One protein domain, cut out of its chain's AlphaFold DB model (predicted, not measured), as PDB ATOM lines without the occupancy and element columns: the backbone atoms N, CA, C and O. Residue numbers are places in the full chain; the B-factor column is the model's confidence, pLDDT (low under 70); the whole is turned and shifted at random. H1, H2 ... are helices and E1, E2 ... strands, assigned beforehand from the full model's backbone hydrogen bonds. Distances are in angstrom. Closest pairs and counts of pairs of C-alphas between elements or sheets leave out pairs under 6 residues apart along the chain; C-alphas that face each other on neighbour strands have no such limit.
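This is residues 32 to 147 of the 147 residues of an uncharacterized protein of Candidatus Woesebacteria bacterium RBG_16_34_12 (UniProt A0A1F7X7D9). Three short strands form a small core: E2 and E3 are paired in a two-stranded parallel sheet, and E1 passes near E2 without being paired to it. Helices pack on both sides of this core: H4 and H5 on one side, H6 and H2 on the other, with H3 crossing H6 farther out and the short H1 at the periphery. The printed part has 116 residues, with six named helices and three named strands in the order H1, H2, H3, E1, H4, E2, H5, E3, H6; the class is mostly helix. The whole is compact and rounded, with a radius of gyration of the C-alphas of 14.0 A and spans of 36 by 32 by 28 A.

E2 is residues 101 to 104, 9.7 A long, and E3 is residues 120 to 122. H5 is residues 106 to 114, 12.3 A. H6, the longest helix, is residues 134 to 146, 17.4 A, ending with C-alpha 146 at (2.177, 39.279, 7.783). E1 is residues 72 to 75, 10.4 A, and H4 is residues 85 to 96, 16.8 A. H1 is residues 32 to 36, with C-alpha 32 at (8.365, 57.741, 31.959). H2 is residues 41 to 47, 10.1 A, and H3 is residues 53 to 63, 15.7 A.

E2 and E3 are parallel at 28 degrees; N 103 and O 120 are 2.9 A apart and N 122 and O 103 3.0 A, within hydrogen-bond range. E2, H5 and E3 make a strand-helix-strand unit, two parallel neighbour strands with a helix between them along the chain, and its crossover is right-handed. The closest C-alphas of E2 and H5 are those of Gly 103 and Gln 109, 5.3 A apart. Those of E3 and H6 are Leu 122 and Val 144, at 6.3 A. H6 touches H3, with the C-alphas of Ala 60 and Arg 138 closest at 4.9 A, at a steep tilt of 67 degrees, only just short of perpendicular. E1 pairs with no named strand but is near E2. The closest C-alphas of E1 and H4 are those of Leu 74 and Val 87, 7.4 A apart; those of H2 and E1 are Trp 41 and Ile 73, at 6.6 A. H2 and H3 are close but not clearly touching, with Trp 41 and Ala 54 closest at 7.3 A between C-alphas. H4 and H5 are only just apart, at 8.2 A. H1 touches no helix. In all six helices every O i to N i+4 pair is within hydrogen-bond range.

The two C-alphas farthest apart, those of Ala 36 and Ser 147, are 36.3 A from each other. The printed part has no cut and ends at the chain's last residue, 147. The link from E3 to H6, 11 residues, is long. The mean pLDDT of the printed part is 96.4, and no printed residue is under 70.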
ATOM      1  N   ASP A  32       8.271  56.523  31.140       96.44
ATOM      2  CA  ASP A  32       8.365  57.741  31.959       96.44
ATOM      3  C   ASP A  32       8.836  58.947  31.125       96.44
ATOM      4  O   ASP A  32       8.372  60.069  31.307       96.44
ATOM      5  N   THR A  33       9.695  58.717  30.124       97.00
ATOM      6  CA  THR A  33      10.088  59.752  29.155       97.00
ATOM      7  C   THR A  33       8.922  60.209  28.280       97.00
ATOM      8  O   THR A  33       8.791  61.406  28.036       97.00
ATOM      9  N   ALA A  34       8.091  59.285  27.790       96.31
ATOM     10  CA  ALA A  34       6.910  59.637  27.008       96.31
ATOM     11  C   ALA A  34       5.907  60.423  27.861       96.31
ATOM     12  O   ALA A  34       5.441  61.468  27.422       96.31
ATOM     13  N   GLN A  35       5.664  59.990  29.102       96.75
ATOM     14  CA  GLN A  35       4.807  60.697  30.058       96.75
ATOM     15  C   GLN A  35       5.322  62.117  30.331       96.75
ATOM     16  O   GLN A  35       4.585  63.084  30.155       96.75
ATOM     17  N   ALA A  36       6.609  62.268  30.659       96.62
ATOM     18  CA  ALA A  36       7.221  63.567  30.951       96.62
ATOM     19  C   ALA A  36       7.224  64.532  29.752       96.62
ATOM     20  O   ALA A  36       7.275  65.748  29.930       96.62
ATOM     21  N   LYS A  37       7.210  64.003  28.524       95.19
ATOM     22  CA  LYS A  37       7.173  64.793  27.285       95.19
ATOM     23  C   LYS A  37       5.772  64.931  26.692       95.19
ATOM     24  O   LYS A  37       5.640  65.533  25.633       95.19
ATOM     25  N   GLY A  38       4.757  64.372  27.345       94.75
ATOM     26  CA  GLY A  38       3.383  64.362  26.857       94.75
ATOM     27  C   GLY A  38       3.125  63.414  25.686       94.75
ATOM     28  O   GLY A  38       1.972  63.244  25.331       94.75
ATOM     29  N   TYR A  39       4.141  62.739  25.141       95.88
ATOM     30  CA  TYR A  39       4.019  61.931  23.931       95.88
ATOM     31  C   TYR A  39       3.033  60.772  24.077       95.88
ATOM     32  O   TYR A  39       3.054  60.029  25.062       95.88
ATOM     33  N   SER A  40       2.229  60.558  23.045       96.00
ATOM     34  CA  SER A  40       1.310  59.429  22.900       96.00
ATOM     35  C   SER A  40       1.443  58.762  21.527       96.00
ATOM     36  O   SER A  40       2.047  59.309  20.600       96.00
ATOM     37  N   TRP A  41       0.884  57.555  21.392       94.62
ATOM     38  CA  TRP A  41       0.782  56.880  20.096       94.62
ATOM     39  C   TRP A  41      -0.051  57.699  19.108       94.62
ATOM     40  O   TRP A  41       0.386  57.919  17.980       94.62
ATOM     41  N   GLU A  42      -1.186  58.217  19.573       95.19
ATOM     42  CA  GLU A  42      -2.113  59.030  18.789       95.19
ATOM     43  C   GLU A  42      -1.443  60.296  18.239       95.19
ATOM     44  O   GLU A  42      -1.483  60.545  17.035       95.19
ATOM     45  N   GLU A  43      -0.726  61.058  19.071       95.19
ATOM     46  CA  GLU A  43      -0.000  62.243  18.595       95.19
ATOM     47  C   GLU A  43       1.084  61.893  17.570       95.19
ATOM     48  O   GLU A  43       1.307  62.662  16.629       95.19
ATOM     49  N   CYS A  44       1.757  60.744  17.722       94.69
ATOM     50  CA  CYS A  44       2.727  60.271  16.734       94.69
ATOM     51  C   CYS A  44       2.048  59.973  15.392       94.69
ATOM     52  O   CYS A  44       2.600  60.329  14.350       94.69
ATOM     53  N   GLN A  45       0.869  59.342  15.416       95.19
ATOM     54  CA  GLN A  45       0.079  59.020  14.225       95.19
ATOM     55  C   GLN A  45      -0.422  60.300  13.540       95.19
ATOM     56  O   GLN A  45      -0.121  60.524  12.363       95.19
ATOM     57  N   ILE A  46      -1.103  61.184  14.278       94.06
ATOM     58  CA  ILE A  46      -1.668  62.442  13.761       94.06
ATOM     59  C   ILE A  46      -0.574  63.293  13.113       94.06
ATOM     60  O   ILE A  46      -0.667  63.648  11.936       94.06
ATOM     61  N   ASN A  47       0.521  63.545  13.832       93.62
ATOM     62  CA  ASN A  47       1.590  64.417  13.346       93.62
ATOM     63  C   ASN A  47       2.568  63.714  12.394       93.62
ATOM     64  O   ASN A  47       3.470  64.366  11.869       93.62
ATOM     65  N   ASN A  48       2.428  62.397  12.192       92.00
ATOM     66  CA  ASN A  48       3.385  61.558  11.467       92.00
ATOM     67  C   ASN A  48       4.843  61.799  11.911       92.00
ATOM     68  O   ASN A  48       5.770  61.883  11.104       92.00
ATOM     69  N   LYS A  49       5.039  61.964  13.221       94.75
ATOM     70  CA  LYS A  49       6.331  62.280  13.835       94.75
ATOM     71  C   LYS A  49       6.606  61.275  14.949       94.75
ATOM     72  O   LYS A  49       6.369  61.582  16.118       94.75
ATOM     73  N   PRO A  50       7.066  60.059  14.611       94.38
ATOM     74  CA  PRO A  50       7.308  59.045  15.617       94.38
ATOM     75  C   PRO A  50       8.474  59.440  16.527       94.38
ATOM     76  O   PRO A  50       9.503  59.946  16.079       94.38
ATOM     77  N   VAL A  51       8.324  59.155  17.818       95.75
ATOM     78  CA  VAL A  51       9.348  59.365  18.848       95.75
ATOM     79  C   VAL A  51       9.541  58.100  19.675       95.75
ATOM     80  O   VAL A  51       8.652  57.255  19.769       95.75
ATOM     81  N   LEU A  52      10.710  57.962  20.304       95.25
ATOM     82  CA  LEU A  52      11.032  56.820  21.165       95.25
ATOM     83  C   LEU A  52      10.789  55.481  20.435       95.25
ATOM     84  O   LEU A  52      11.231  55.297  19.302       95.25
ATOM     85  N   SER A  53      10.085  54.540  21.063       95.31
ATOM     86  CA  SER A  53       9.755  53.242  20.473       95.31
ATOM     87  C   SER A  53       8.872  53.335  19.228       95.31
ATOM     88  O   SER A  53       8.924  52.429  18.397       95.31
ATOM     89  N   ALA A  54       8.115  54.424  19.047       96.06
ATOM     90  CA  ALA A  54       7.315  54.614  17.842       96.06
ATOM     91  C   ALA A  54       8.174  54.721  16.585       96.06
ATOM     92  O   ALA A  54       7.725  54.298  15.528       96.06
ATOM     93  N   ILE A  55       9.425  55.191  16.695       97.06
ATOM     94  CA  ILE A  55      10.348  55.282  15.552       97.06
ATOM     95  C   ILE A  55      10.508  53.911  14.903       97.06
ATOM     96  O   ILE A  55      10.376  53.781  13.693       97.06
ATOM     97  N   ARG A  56      10.751  52.877  15.713       97.38
ATOM     98  CA  ARG A  56      10.998  51.529  15.202       97.38
ATOM     99  C   ARG A  56       9.718  50.847  14.721       97.38
ATOM    100  O   ARG A  56       9.753  50.168  13.703       97.38
ATOM    101  N   LEU A  57       8.602  51.047  15.426       97.62
ATOM    102  CA  LEU A  57       7.311  50.492  15.014       97.62
ATOM    103  C   LEU A  57       6.839  51.097  13.684       97.62
ATOM    104  O   LEU A  57       6.484  50.356  12.775       97.62
ATOM    105  N   PHE A  58       6.886  52.424  13.542       97.62
ATOM    106  CA  PHE A  58       6.447  53.108  12.320       97.62
ATOM    107  C   PHE A  58       7.368  52.780  11.148       97.62
ATOM    108  O   PHE A  58       6.903  52.589  10.031       97.62
ATOM    109  N   ASP A  59       8.673  52.678  11.396       97.81
ATOM    110  CA  ASP A  59       9.636  52.238  10.389       97.81
ATOM    111  C   ASP A  59       9.337  50.820   9.872       97.81
ATOM    112  O   ASP A  59       9.414  50.590   8.666       97.81
ATOM    113  N   ALA A  60       8.952  49.890  10.753       97.50
ATOM    114  CA  ALA A  60       8.581  48.528  10.370       97.50
ATOM    115  C   ALA A  60       7.234  48.458   9.634       97.50
ATOM    116  O   ALA A  60       7.137  47.784   8.612       97.50
ATOM    117  N   LEU A  61       6.233  49.214  10.094       97.00
ATOM    118  CA  LEU A  61       4.944  49.363   9.412       97.00
ATOM    119  C   LEU A  61       5.129  49.868   7.977       97.00
ATOM    120  O   LEU A  61       4.721  49.198   7.032       97.00
ATOM    121  N   ASN A  62       5.842  50.986   7.812       95.94
ATOM    122  CA  ASN A  62       6.125  51.566   6.500       95.94
ATOM    123  C   ASN A  62       6.929  50.610   5.608       95.94
ATOM    124  O   ASN A  62       6.666  50.515   4.413       95.94
ATOM    125  N   TYR A  63       7.900  49.887   6.176       96.25
ATOM    126  CA  TYR A  63       8.663  48.872   5.444       96.25
ATOM    127  C   TYR A  63       7.768  47.752   4.891       96.25
ATOM    128  O   TYR A  63       8.016  47.261   3.793       96.25
ATOM    129  N   CYS A  64       6.719  47.386   5.625       95.19
ATOM    130  CA  CYS A  64       5.718  46.402   5.223       95.19
ATOM    131  C   CYS A  64       4.568  46.984   4.383       95.19
ATOM    132  O   CYS A  64       3.621  46.261   4.095       95.19
ATOM    133  N   GLY A  65       4.622  48.262   3.996       94.75
ATOM    134  CA  GLY A  65       3.555  48.911   3.226       94.75
ATOM    135  C   GLY A  65       2.280  49.207   4.025       94.75
ATOM    136  O   GLY A  65       1.263  49.540   3.423       94.75
ATOM    137  N   LEU A  66       2.329  49.112   5.358       94.56
ATOM    138  CA  LEU A  66       1.212  49.413   6.255       94.56
ATOM    139  C   LEU A  66       1.279  50.873   6.708       94.56
ATOM    140  O   LEU A  66       2.314  51.331   7.196       94.56
ATOM    141  N   ASN A  67       0.163  51.596   6.609       94.12
ATOM    142  CA  ASN A  67       0.072  52.980   7.063       94.12
ATOM    143  C   ASN A  67      -0.065  53.044   8.595       94.12
ATOM    144  O   ASN A  67      -1.089  52.599   9.124       94.12
ATOM    145  N   PRO A  68       0.886  53.648   9.341       95.00
ATOM    146  CA  PRO A  68       0.794  53.735  10.796       95.00
ATOM    147  C   PRO A  68      -0.444  54.468  11.313       95.00
ATOM    148  O   PRO A  68      -0.864  54.202  12.435       95.00
ATOM    149  N   ARG A  69      -1.029  55.383  10.529       94.75
ATOM    150  CA  ARG A  69      -2.221  56.158  10.918       94.75
ATOM    151  C   ARG A  69      -3.507  55.343  10.939       94.75
ATOM    152  O   ARG A  69      -4.445  55.729  11.620       94.75
ATOM    153  N   GLU A  70      -3.544  54.248  10.195       93.81
ATOM    154  CA  GLU A  70      -4.728  53.391  10.075       93.81
ATOM    155  C   GLU A  70      -4.728  52.264  11.110       93.81
ATOM    156  O   GLU A  70      -5.758  51.646  11.363       93.81
ATOM    157  N   GLN A  71      -3.579  52.006  11.737       96.19
ATOM    158  CA  GLN A  71      -3.444  50.957  12.739       96.19
ATOM    159  C   GLN A  71      -4.009  51.396  14.087       96.19
ATOM    160  O   GLN A  71      -3.901  52.557  14.491       96.19
ATOM    161  N   VAL A  72      -4.536  50.437  14.843       97.44
ATOM    162  CA  VAL A  72      -4.963  50.674  16.222       97.44
ATOM    163  C   VAL A  72      -3.782  50.378  17.141       97.44
ATOM    164  O   VAL A  72      -3.221  49.288  17.089       97.44
ATOM    165  N   ILE A  73      -3.398  51.330  17.993       97.81
ATOM    166  CA  ILE A  73      -2.315  51.141  18.968       97.81
ATOM    167  C   ILE A  73      -2.835  51.476  20.366       97.81
ATOM    168  O   ILE A  73      -3.209  52.614  20.640       97.81
ATOM    169  N   LEU A  74      -2.860  50.482  21.255       97.56
ATOM    170  CA  LEU A  74      -3.386  50.588  22.617       97.56
ATOM    171  C   LEU A  74      -2.317  50.237  23.652       97.56
ATOM    172  O   LEU A  74      -1.360  49.524  23.363       97.56
ATOM    173  N   ASN A  75      -2.508  50.716  24.878       98.25
ATOM    174  CA  ASN A  75      -1.676  50.402  26.036       98.25
ATOM    175  C   ASN A  75      -2.530  49.650  27.064       98.25
ATOM    176  O   ASN A  75      -3.623  50.110  27.393       98.25
ATOM    177  N   LEU A  76      -2.045  48.513  27.570       98.12
ATOM    178  CA  LEU A  76      -2.775  47.727  28.575       98.12
ATOM    179  C   LEU A  76      -2.833  48.407  29.938       98.12
ATOM    180  O   LEU A  76      -3.799  48.215  30.671       98.12
ATOM    181  N   TRP A  77      -1.806  49.175  30.293       98.06
ATOM    182  CA  TRP A  77      -1.742  49.852  31.584       98.06
ATOM    183  C   TRP A  77      -1.893  51.358  31.408       98.06
ATOM    184  O   TRP A  77      -1.369  51.943  30.455       98.06
ATOM    185  N   ASN A  78      -2.579  51.990  32.358       95.56
ATOM    186  CA  ASN A  78      -2.584  53.443  32.469       95.56
ATOM    187  C   ASN A  78      -1.208  53.955  32.945       95.56
ATOM    188  O   ASN A  78      -0.304  53.184  33.283       95.56
ATOM    189  N   ASP A  79      -1.030  55.276  32.976       94.31
ATOM    190  CA  ASP A  79       0.247  55.863  33.390       94.31
ATOM    191  C   ASP A  79       0.583  55.621  34.869       94.31
ATOM    192  O   ASP A  79       1.768  55.580  35.210       94.31
ATOM    193  N   GLY A  80      -0.438  55.372  35.699       94.88
ATOM    194  CA  GLY A  80      -0.318  54.924  37.090       94.88
ATOM    195  C   GLY A  80       0.097  53.456  37.244       94.88
ATOM    196  O   GLY A  80       0.409  53.024  38.349       94.88
ATOM    197  N   GLY A  81       0.165  52.694  36.147       94.56
ATOM    198  CA  GLY A  81       0.585  51.294  36.147       94.56
ATOM    199  C   GLY A  81      -0.526  50.297  36.470       94.56
ATOM    200  O   GLY A  81      -0.229  49.120  36.675       94.56
ATOM    201  N   GLU A  82      -1.784  50.727  36.483       97.19
ATOM    202  CA  GLU A  82      -2.941  49.857  36.697       97.19
ATOM    203  C   GLU A  82      -3.426  49.282  35.370       97.19
ATOM    204  O   GLU A  82      -3.419  49.964  34.340       97.19
ATOM    205  N   LEU A  83      -3.825  48.009  35.387       96.94
ATOM    206  CA  LEU A  83      -4.350  47.342  34.201       96.94
ATOM    207  C   LEU A  83      -5.707  47.949  33.832       96.94
ATOM    208  O   LEU A  83      -6.598  48.066  34.670       96.94
ATOM    209  N   ASN A  84      -5.872  48.313  32.565       96.75
ATOM    210  CA  ASN A  84      -7.086  48.927  32.064       96.75
ATOM    211  C   ASN A  84      -8.066  47.851  31.567       96.75
ATOM    212  O   ASN A  84      -7.926  47.328  30.460       96.75
ATOM    213  N   SER A  85      -9.078  47.540  32.379       95.44
ATOM    214  CA  SER A  85     -10.112  46.554  32.038       95.44
ATOM    215  C   SER A  85     -10.914  46.926  30.788       95.44
ATOM    216  O   SER A  85     -11.270  46.042  30.017       95.44
ATOM    217  N   ILE A  86     -11.131  48.219  30.524       97.06
ATOM    218  CA  ILE A  86     -11.837  48.687  29.319       97.06
ATOM    219  C   ILE A  86     -11.036  48.335  28.062       97.06
ATOM    220  O   ILE A  86     -11.606  47.938  27.050       97.06
ATOM    221  N   VAL A  87      -9.704  48.448  28.121       97.56
ATOM    222  CA  VAL A  87      -8.837  48.038  27.007       97.56
ATOM    223  C   VAL A  87      -8.920  46.528  26.792       97.56
ATOM    224  O   VAL A  87      -8.990  46.102  25.647       97.56
ATOM    225  N   ILE A  88      -8.954  45.727  27.859       97.81
ATOM    226  CA  ILE A  88      -9.101  44.268  27.752       97.81
ATOM    227  C   ILE A  88     -10.418  43.886  27.071       97.81
ATOM    228  O   ILE A  88     -10.384  43.097  26.131       97.81
ATOM    229  N   GLU A  89     -11.552  44.457  27.487       97.88
ATOM    230  CA  GLU A  89     -12.843  44.174  26.842       97.88
ATOM    231  C   GLU A  89     -12.829  44.590  25.368       97.88
ATOM    232  O   GLU A  89     -13.131  43.783  24.497       97.88
ATOM    233  N   ARG A  90     -12.305  45.779  25.057       98.12
ATOM    234  CA  ARG A  90     -12.184  46.236  23.666       98.12
ATOM    235  C   ARG A  90     -11.295  45.333  22.803       98.12
ATOM    236  O   ARG A  90     -11.512  45.214  21.601       98.12
ATOM    237  N   LEU A  91     -10.264  44.718  23.384       98.31
ATOM    238  CA  LEU A  91      -9.422  43.753  22.672       98.31
ATOM    239  C   LEU A  91     -10.156  42.440  22.389       98.31
ATOM    240  O   LEU A  91      -9.883  41.827  21.357       98.31
ATOM    241  N   LYS A  92     -11.073  42.017  23.268       98.19
ATOM    242  CA  LYS A  92     -11.956  40.876  22.998       98.19
ATOM    243  C   LYS A  92     -12.920  41.208  21.867       98.19
ATOM    244  O   LYS A  92     -12.964  40.440  20.915       98.19
ATOM    245  N   ASP A  93     -13.556  42.380  21.906       97.75
ATOM    246  CA  ASP A  93     -14.445  42.844  20.833       97.75
ATOM    247  C   ASP A  93     -13.716  42.834  19.481       97.75
ATOM    248  O   ASP A  93     -14.189  42.266  18.501       97.75
ATOM    249  N   TYR A  94     -12.493  43.374  19.430       97.31
ATOM    250  CA  TYR A  94     -11.683  43.338  18.212       97.31
ATOM    251  C   TYR A  94     -11.322  41.922  17.756       97.31
ATOM    252  O   TYR A  94     -11.286  41.670  16.552       97.31
ATOM    253  N   ALA A  95     -11.038  41.007  18.682       96.00
ATOM    254  CA  ALA A  95     -10.767  39.617  18.333       96.00
ATOM    255  C   ALA A  95     -12.024  38.917  17.784       96.00
ATOM    256  O   ALA A  95     -11.923  38.161  16.819       96.00
ATOM    257  N   GLU A  96     -13.201  39.199  18.348       96.19
ATOM    258  CA  GLU A  96     -14.498  38.698  17.871       96.19
ATOM    259  C   GLU A  96     -14.871  39.269  16.493       96.19
ATOM    260  O   GLU A  96     -15.385  38.543  15.644       96.19
ATOM    261  N   GLU A  97     -14.515  40.528  16.219       95.31
ATOM    262  CA  GLU A  97     -14.596  41.156  14.890       95.31
ATOM    263  C   GLU A  97     -13.611  40.553  13.865       95.31
ATOM    264  O   GLU A  97     -13.623  40.930  12.692       95.31
ATOM    265  N   GLY A  98     -12.730  39.639  14.282       94.81
ATOM    266  CA  GLY A  98     -11.727  39.015  13.422       94.81
ATOM    267  C   GLY A  98     -10.478  39.867  13.187       94.81
ATOM    268  O   GLY A  98      -9.675  39.548  12.305       94.81
ATOM    269  N   ARG A  99     -10.268  40.941  13.961       95.62
ATOM    270  CA  ARG A  99      -9.030  41.727  13.878       95.62
ATOM    271  C   ARG A  99      -7.867  40.966  14.495       95.62
ATOM    272  O   ARG A  99      -7.984  40.302  15.523       95.62
ATOM    273  N   ILE A 100      -6.694  41.136  13.896       97.44
ATOM    274  CA  ILE A 100      -5.471  40.500  14.377       97.44
ATOM    275  C   ILE A 100      -4.846  41.369  15.471       97.44
ATOM    276  O   ILE A 100      -4.400  42.495  15.224       97.44
ATOM    277  N   ILE A 101      -4.776  40.815  16.682       98.44
ATOM    278  CA  ILE A 101      -4.121  41.443  17.831       98.44
ATOM    279  C   ILE A 101      -2.626  41.104  17.836       98.44
ATOM    280  O   ILE A 101      -2.225  39.947  17.692       98.44
ATOM    281  N   ILE A 102      -1.785  42.114  18.049       98.62
ATOM    282  CA  ILE A 102      -0.326  42.005  18.106       98.62
ATOM    283  C   ILE A 102       0.157  42.451  19.492       98.62
ATOM    284  O   ILE A 102       0.196  43.641  19.807       98.62
ATOM    285  N   GLY A 103       0.559  41.496  20.332       98.50
ATOM    286  CA  GLY A 103       1.077  41.761  21.675       98.50
ATOM    287  C   GLY A 103       2.562  42.125  21.654       98.50
ATOM    288  O   GLY A 103       3.405  41.282  21.329       98.50
ATOM    289  N   MET A 104       2.902  43.362  22.027       98.44
ATOM    290  CA  MET A 104       4.274  43.872  22.002       98.44
ATOM    291  C   MET A 104       4.986  43.656  23.342       98.44
ATOM    292  O   MET A 104       4.799  44.406  24.294       98.44
ATOM    293  N   GLY A 105       5.890  42.679  23.388       97.75
ATOM    294  CA  GLY A 105       6.692  42.377  24.575       97.75
ATOM    295  C   GLY A 105       6.058  41.366  25.531       97.75
ATOM    296  O   GLY A 105       4.858  41.109  25.519       97.75
ATOM    297  N   LYS A 106       6.905  40.766  26.374       97.81
ATOM    298  CA  LYS A 106       6.548  39.589  27.182       97.81
ATOM    299  C   LYS A 106       5.444  39.864  28.203       97.81
ATOM    300  O   LYS A 106       4.583  39.016  28.393       97.81
ATOM    301  N   LYS A 107       5.466  41.033  28.852       97.88
ATOM    302  CA  LYS A 107       4.480  41.383  29.883       97.88
ATOM    303  C   LYS A 107       3.079  41.533  29.287       97.88
ATOM    304  O   LYS A 107       2.126  41.008  29.844       97.88
ATOM    305  N   VAL A 108       2.973  42.198  28.132       98.44
ATOM    306  CA  VAL A 108       1.713  42.293  27.379       98.44
ATOM    307  C   VAL A 108       1.221  40.904  26.996       98.44
ATOM    308  O   VAL A 108       0.078  40.569  27.269       98.44
ATOM    309  N   GLN A 109       2.094  40.092  26.396       98.62
ATOM    310  CA  GLN A 109       1.745  38.748  25.924       98.62
ATOM    311  C   GLN A 109       1.209  37.869  27.058       98.62
ATOM    312  O   GLN A 109       0.172  37.246  26.886       98.62
ATOM    313  N   MET A 110       1.843  37.898  28.232       98.56
ATOM    314  CA  MET A 110       1.371  37.176  29.419       98.56
ATOM    315  C   MET A 110      -0.057  37.574  29.811       98.56
ATOM    316  O   MET A 110      -0.905  36.707  29.982       98.56
ATOM    317  N   VAL A 111      -0.362  38.874  29.869       98.31
ATOM    318  CA  VAL A 111      -1.721  39.334  30.203       98.31
ATOM    319  C   VAL A 111      -2.737  38.946  29.127       98.31
ATOM    320  O   VAL A 111      -3.861  38.568  29.454       98.31
ATOM    321  N   LEU A 112      -2.363  39.015  27.846       98.56
ATOM    322  CA  LEU A 112      -3.237  38.575  26.755       98.56
ATOM    323  C   LEU A 112      -3.494  37.059  26.814       98.56
ATOM    324  O   LEU A 112      -4.623  36.636  26.578       98.56
ATOM    325  N   GLU A 113      -2.488  36.252  27.166       98.56
ATOM    326  CA  GLU A 113      -2.624  34.804  27.397       98.56
ATOM    327  C   GLU A 113      -3.566  34.508  28.570       98.56
ATOM    328  O   GLU A 113      -4.517  33.742  28.416       98.56
ATOM    329  N   GLU A 114      -3.352  35.155  29.719       98.06
ATOM    330  CA  GLU A 114      -4.196  35.024  30.916       98.06
ATOM    331  C   GLU A 114      -5.650  35.433  30.638       98.06
ATOM    332  O   GLU A 114      -6.589  34.788  31.108       98.06
ATOM    333  N   SER A 115      -5.834  36.461  29.807       97.50
ATOM    334  CA  SER A 115      -7.145  36.962  29.376       97.50
ATOM    335  C   SER A 115      -7.751  36.172  28.212       97.50
ATOM    336  O   SER A 115      -8.857  36.491  27.778       97.50
ATOM    337  N   ARG A 116      -7.048  35.148  27.703       97.88
ATOM    338  CA  ARG A 116      -7.445  34.307  26.558       97.88
ATOM    339  C   ARG A 116      -7.742  35.095  25.277       97.88
ATOM    340  O   ARG A 116      -8.603  34.700  24.497       97.88
ATOM    341  N   ILE A 117      -7.018  36.185  25.044       98.06
ATOM    342  CA  ILE A 117      -7.123  36.984  23.820       98.06
ATOM    343  C   ILE A 117      -6.147  36.405  22.783       98.06
ATOM    344  O   ILE A 117      -4.930  36.439  23.018       98.06
ATOM    345  N   PRO A 118      -6.624  35.877  21.637       97.88
ATOM    346  CA  PRO A 118      -5.750  35.405  20.567       97.88
ATOM    347  C   PRO A 118      -4.879  36.546  20.047       97.88
ATOM    348  O   PRO A 118      -5.377  37.616  19.709       97.88
ATOM    349  N   HIS A 119      -3.568  36.331  19.985       98.31
ATOM    350  CA  HIS A 119      -2.642  37.359  19.531       98.31
ATOM    351  C   HIS A 119      -1.369  36.757  18.948       98.31
ATOM    352  O   HIS A 119      -0.980  35.626  19.249       98.31
ATOM    353  N   ARG A 120      -0.676  37.568  18.152       98.25
ATOM    354  CA  ARG A 120       0.678  37.276  17.684       98.25
ATOM    355  C   ARG A 120       1.701  37.966  18.573       98.25
ATOM    356  O   ARG A 120       1.472  39.066  19.083       98.25
ATOM    357  N   LYS A 121       2.841  37.311  18.776       98.44
ATOM    358  CA  LYS A 121       3.857  37.730  19.748       98.44
ATOM    359  C   LYS A 121       4.952  38.544  19.071       98.44
ATOM    360  O   LYS A 121       5.907  37.995  18.528       98.44
ATOM    361  N   LEU A 122       4.838  39.867  19.132       98.44
ATOM    362  CA  LEU A 122       5.847  40.777  18.594       98.44
ATOM    363  C   LEU A 122       6.850  41.176  19.684       98.44
ATOM    364  O   LEU A 122       6.474  41.506  20.811       98.44
ATOM    365  N   ILE A 123       8.145  41.188  19.365       97.94
ATOM    366  CA  ILE A 123       9.149  41.741  20.278       97.94
ATOM    367  C   ILE A 123       8.927  43.253  20.385       97.94
ATOM    368  O   ILE A 123       8.736  43.945  19.383       97.94
ATOM    369  N   HIS A 124       8.971  43.775  21.613       97.25
ATOM    370  CA  HIS A 124       8.704  45.189  21.848       97.25
ATOM    371  C   HIS A 124       9.680  46.084  21.051       97.25
ATOM    372  O   HIS A 124      10.892  45.842  21.080       97.25
ATOM    373  N   PRO A 125       9.210  47.159  20.394       95.81
ATOM    374  CA  PRO A 125      10.053  48.050  19.588       95.81
ATOM    375  C   PRO A 125      11.110  48.826  20.386       95.81
ATOM    376  O   PRO A 125      11.997  49.427  19.794       95.81
ATOM    377  N   ALA A 126      11.056  48.813  21.720       95.00
ATOM    378  CA  ALA A 126      12.115  49.339  22.593       95.00
ATOM    379  C   ALA A 126      13.147  48.280  23.034       95.00
ATOM    380  O   ALA A 126      14.064  48.605  23.790       95.00
ATOM    381  N   ALA A 127      13.005  47.018  22.609       94.44
ATOM    382  CA  ALA A 127      13.928  45.954  22.986       94.44
ATOM    383  C   ALA A 127      15.369  46.296  22.573       94.44
ATOM    384  O   ALA A 127      15.613  46.927  21.537       94.44
ATOM    385  N   ARG A 128      16.319  45.890  23.419       93.06
ATOM    386  CA  ARG A 128      17.762  46.107  23.243       93.06
ATOM    387  C   ARG A 128      18.436  44.847  22.685       93.06
ATOM    388  O   ARG A 128      17.817  43.792  22.590       93.06
ATOM    389  N   GLY A 129      19.719  44.953  22.343       94.38
ATOM    390  CA  GLY A 129      20.508  43.850  21.779       94.38
ATOM    391  C   GLY A 129      20.382  43.758  20.258       94.38
ATOM    392  O   GLY A 129      20.055  44.746  19.606       94.38
ATOM    393  N   LYS A 130      20.638  42.575  19.680       92.56
ATOM    394  CA  LYS A 130      20.654  42.380  18.214       92.56
ATOM    395  C   LYS A 130      19.345  42.809  17.542       92.56
ATOM    396  O   LYS A 130      19.382  43.453  16.503       92.56
ATOM    397  N   ILE A 131      18.207  42.541  18.183       93.25
ATOM    398  CA  ILE A 131      16.872  42.915  17.689       93.25
ATOM    399  C   ILE A 131      16.639  44.435  17.623       93.25
ATOM    400  O   ILE A 131      15.690  44.886  16.995       93.25
ATOM    401  N   ALA A 132      17.498  45.251  18.250       91.62
ATOM    402  CA  ALA A 132      17.445  46.703  18.104       91.62
ATOM    403  C   ALA A 132      17.940  47.183  16.731       91.62
ATOM    404  O   ALA A 132      17.678  48.329  16.359       91.62
ATOM    405  N   ASN A 133      18.655  46.327  15.992       96.38
ATOM    406  CA  ASN A 133      19.026  46.603  14.616       96.38
ATOM    407  C   ASN A 133      17.763  46.722  13.750       96.38
ATOM    408  O   ASN A 133      16.878  45.868  13.794       96.38
ATOM    409  N   ARG A 134      17.707  47.785  12.944       95.06
ATOM    410  CA  ARG A 134      16.541  48.136  12.134       95.06
ATOM    411  C   ARG A 134      16.131  47.041  11.148       95.06
ATOM    412  O   ARG A 134      14.945  46.752  11.060       95.06
ATOM    413  N   SER A 135      17.069  46.436  10.415       96.69
ATOM    414  CA  SER A 135      16.723  45.397   9.432       96.69
ATOM    415  C   SER A 135      16.219  44.130  10.113       96.69
ATOM    416  O   SER A 135      15.220  43.568   9.688       96.69
ATOM    417  N   ILE A 136      16.854  43.739  11.220       97.12
ATOM    418  CA  ILE A 136      16.448  42.565  12.004       97.12
ATOM    419  C   ILE A 136      15.042  42.766  12.576       97.12
ATOM    420  O   ILE A 136      14.218  41.861  12.511       97.12
ATOM    421  N   TYR A 137      14.744  43.954  13.110       98.12
ATOM    422  CA  TYR A 137      13.408  44.239  13.625       98.12
ATOM    423  C   TYR A 137      12.343  44.244  12.528       98.12
ATOM    424  O   TYR A 137      11.248  43.744  12.755       98.12
ATOM    425  N   ARG A 138      12.650  44.802  11.351       98.00
ATOM    426  CA  ARG A 138      11.747  44.799  10.192       98.00
ATOM    427  C   ARG A 138      11.403  43.386   9.738       98.00
ATOM    428  O   ARG A 138      10.235  43.113   9.502       98.00
ATOM    429  N   GLU A 139      12.397  42.505   9.662       97.75
ATOM    430  CA  GLU A 139      12.166  41.112   9.278       97.75
ATOM    431  C   GLU A 139      11.320  40.389  10.328       97.75
ATOM    432  O   GLU A 139      10.270  39.847  10.004       97.75
ATOM    433  N   HIS A 140      11.687  40.512  11.609       97.81
ATOM    434  CA  HIS A 140      10.889  39.975  12.719       97.81
ATOM    435  C   HIS A 140       9.444  40.494  12.690       97.81
ATOM    436  O   HIS A 140       8.491  39.754  12.923       97.81
ATOM    437  N   PHE A 141       9.260  41.787  12.415       98.06
ATOM    438  CA  PHE A 141       7.939  42.391  12.288       98.06
ATOM    439  C   PHE A 141       7.158  41.773  11.130       98.06
ATOM    440  O   PHE A 141       6.022  41.361  11.337       98.06
ATOM    441  N   ARG A 142       7.763  41.679   9.943       97.19
ATOM    442  CA  ARG A 142       7.151  41.079   8.753       97.19
ATOM    443  C   ARG A 142       6.710  39.643   9.031       97.19
ATOM    444  O   ARG A 142       5.555  39.316   8.782       97.19
ATOM    445  N   GLU A 143       7.596  38.821   9.589       97.31
ATOM    446  CA  GLU A 143       7.317  37.423   9.942       97.31
ATOM    447  C   GLU A 143       6.138  37.299  10.910       97.31
ATOM    448  O   GLU A 143       5.275  36.444  10.737       97.31
ATOM    449  N   VAL A 144       6.061  38.154  11.931       96.81
ATOM    450  CA  VAL A 144       4.987  38.079  12.930       96.81
ATOM    451  C   VAL A 144       3.679  38.666  12.407       96.81
ATOM    452  O   VAL A 144       2.611  38.115  12.660       96.81
ATOM    453  N   VAL A 145       3.727  39.802  11.720       95.62
ATOM    454  CA  VAL A 145       2.528  40.588  11.396       95.62
ATOM    455  C   VAL A 145       1.892  40.149  10.080       95.62
ATOM    456  O   VAL A 145       0.672  40.204   9.974       95.62
ATOM    457  N   LEU A 146       2.675  39.665   9.111       92.62
ATOM    458  CA  LEU A 146       2.177  39.279   7.783       92.62
ATOM    459  C   LEU A 146       2.139  37.761   7.529       92.62
ATOM    460  O   LEU A 146       1.783  37.358   6.423       92.62
ATOM    461  N   SER A 147       2.503  36.925   8.513       84.38
ATOM    462  CA  SER A 147       2.275  35.464   8.450       84.38
ATOM    463  C   SER A 147       0.799  35.086   8.457       84.38
ATOM    464  O   SER A 147       0.492  33.954   8.039       84.38
TER     465      SER A 147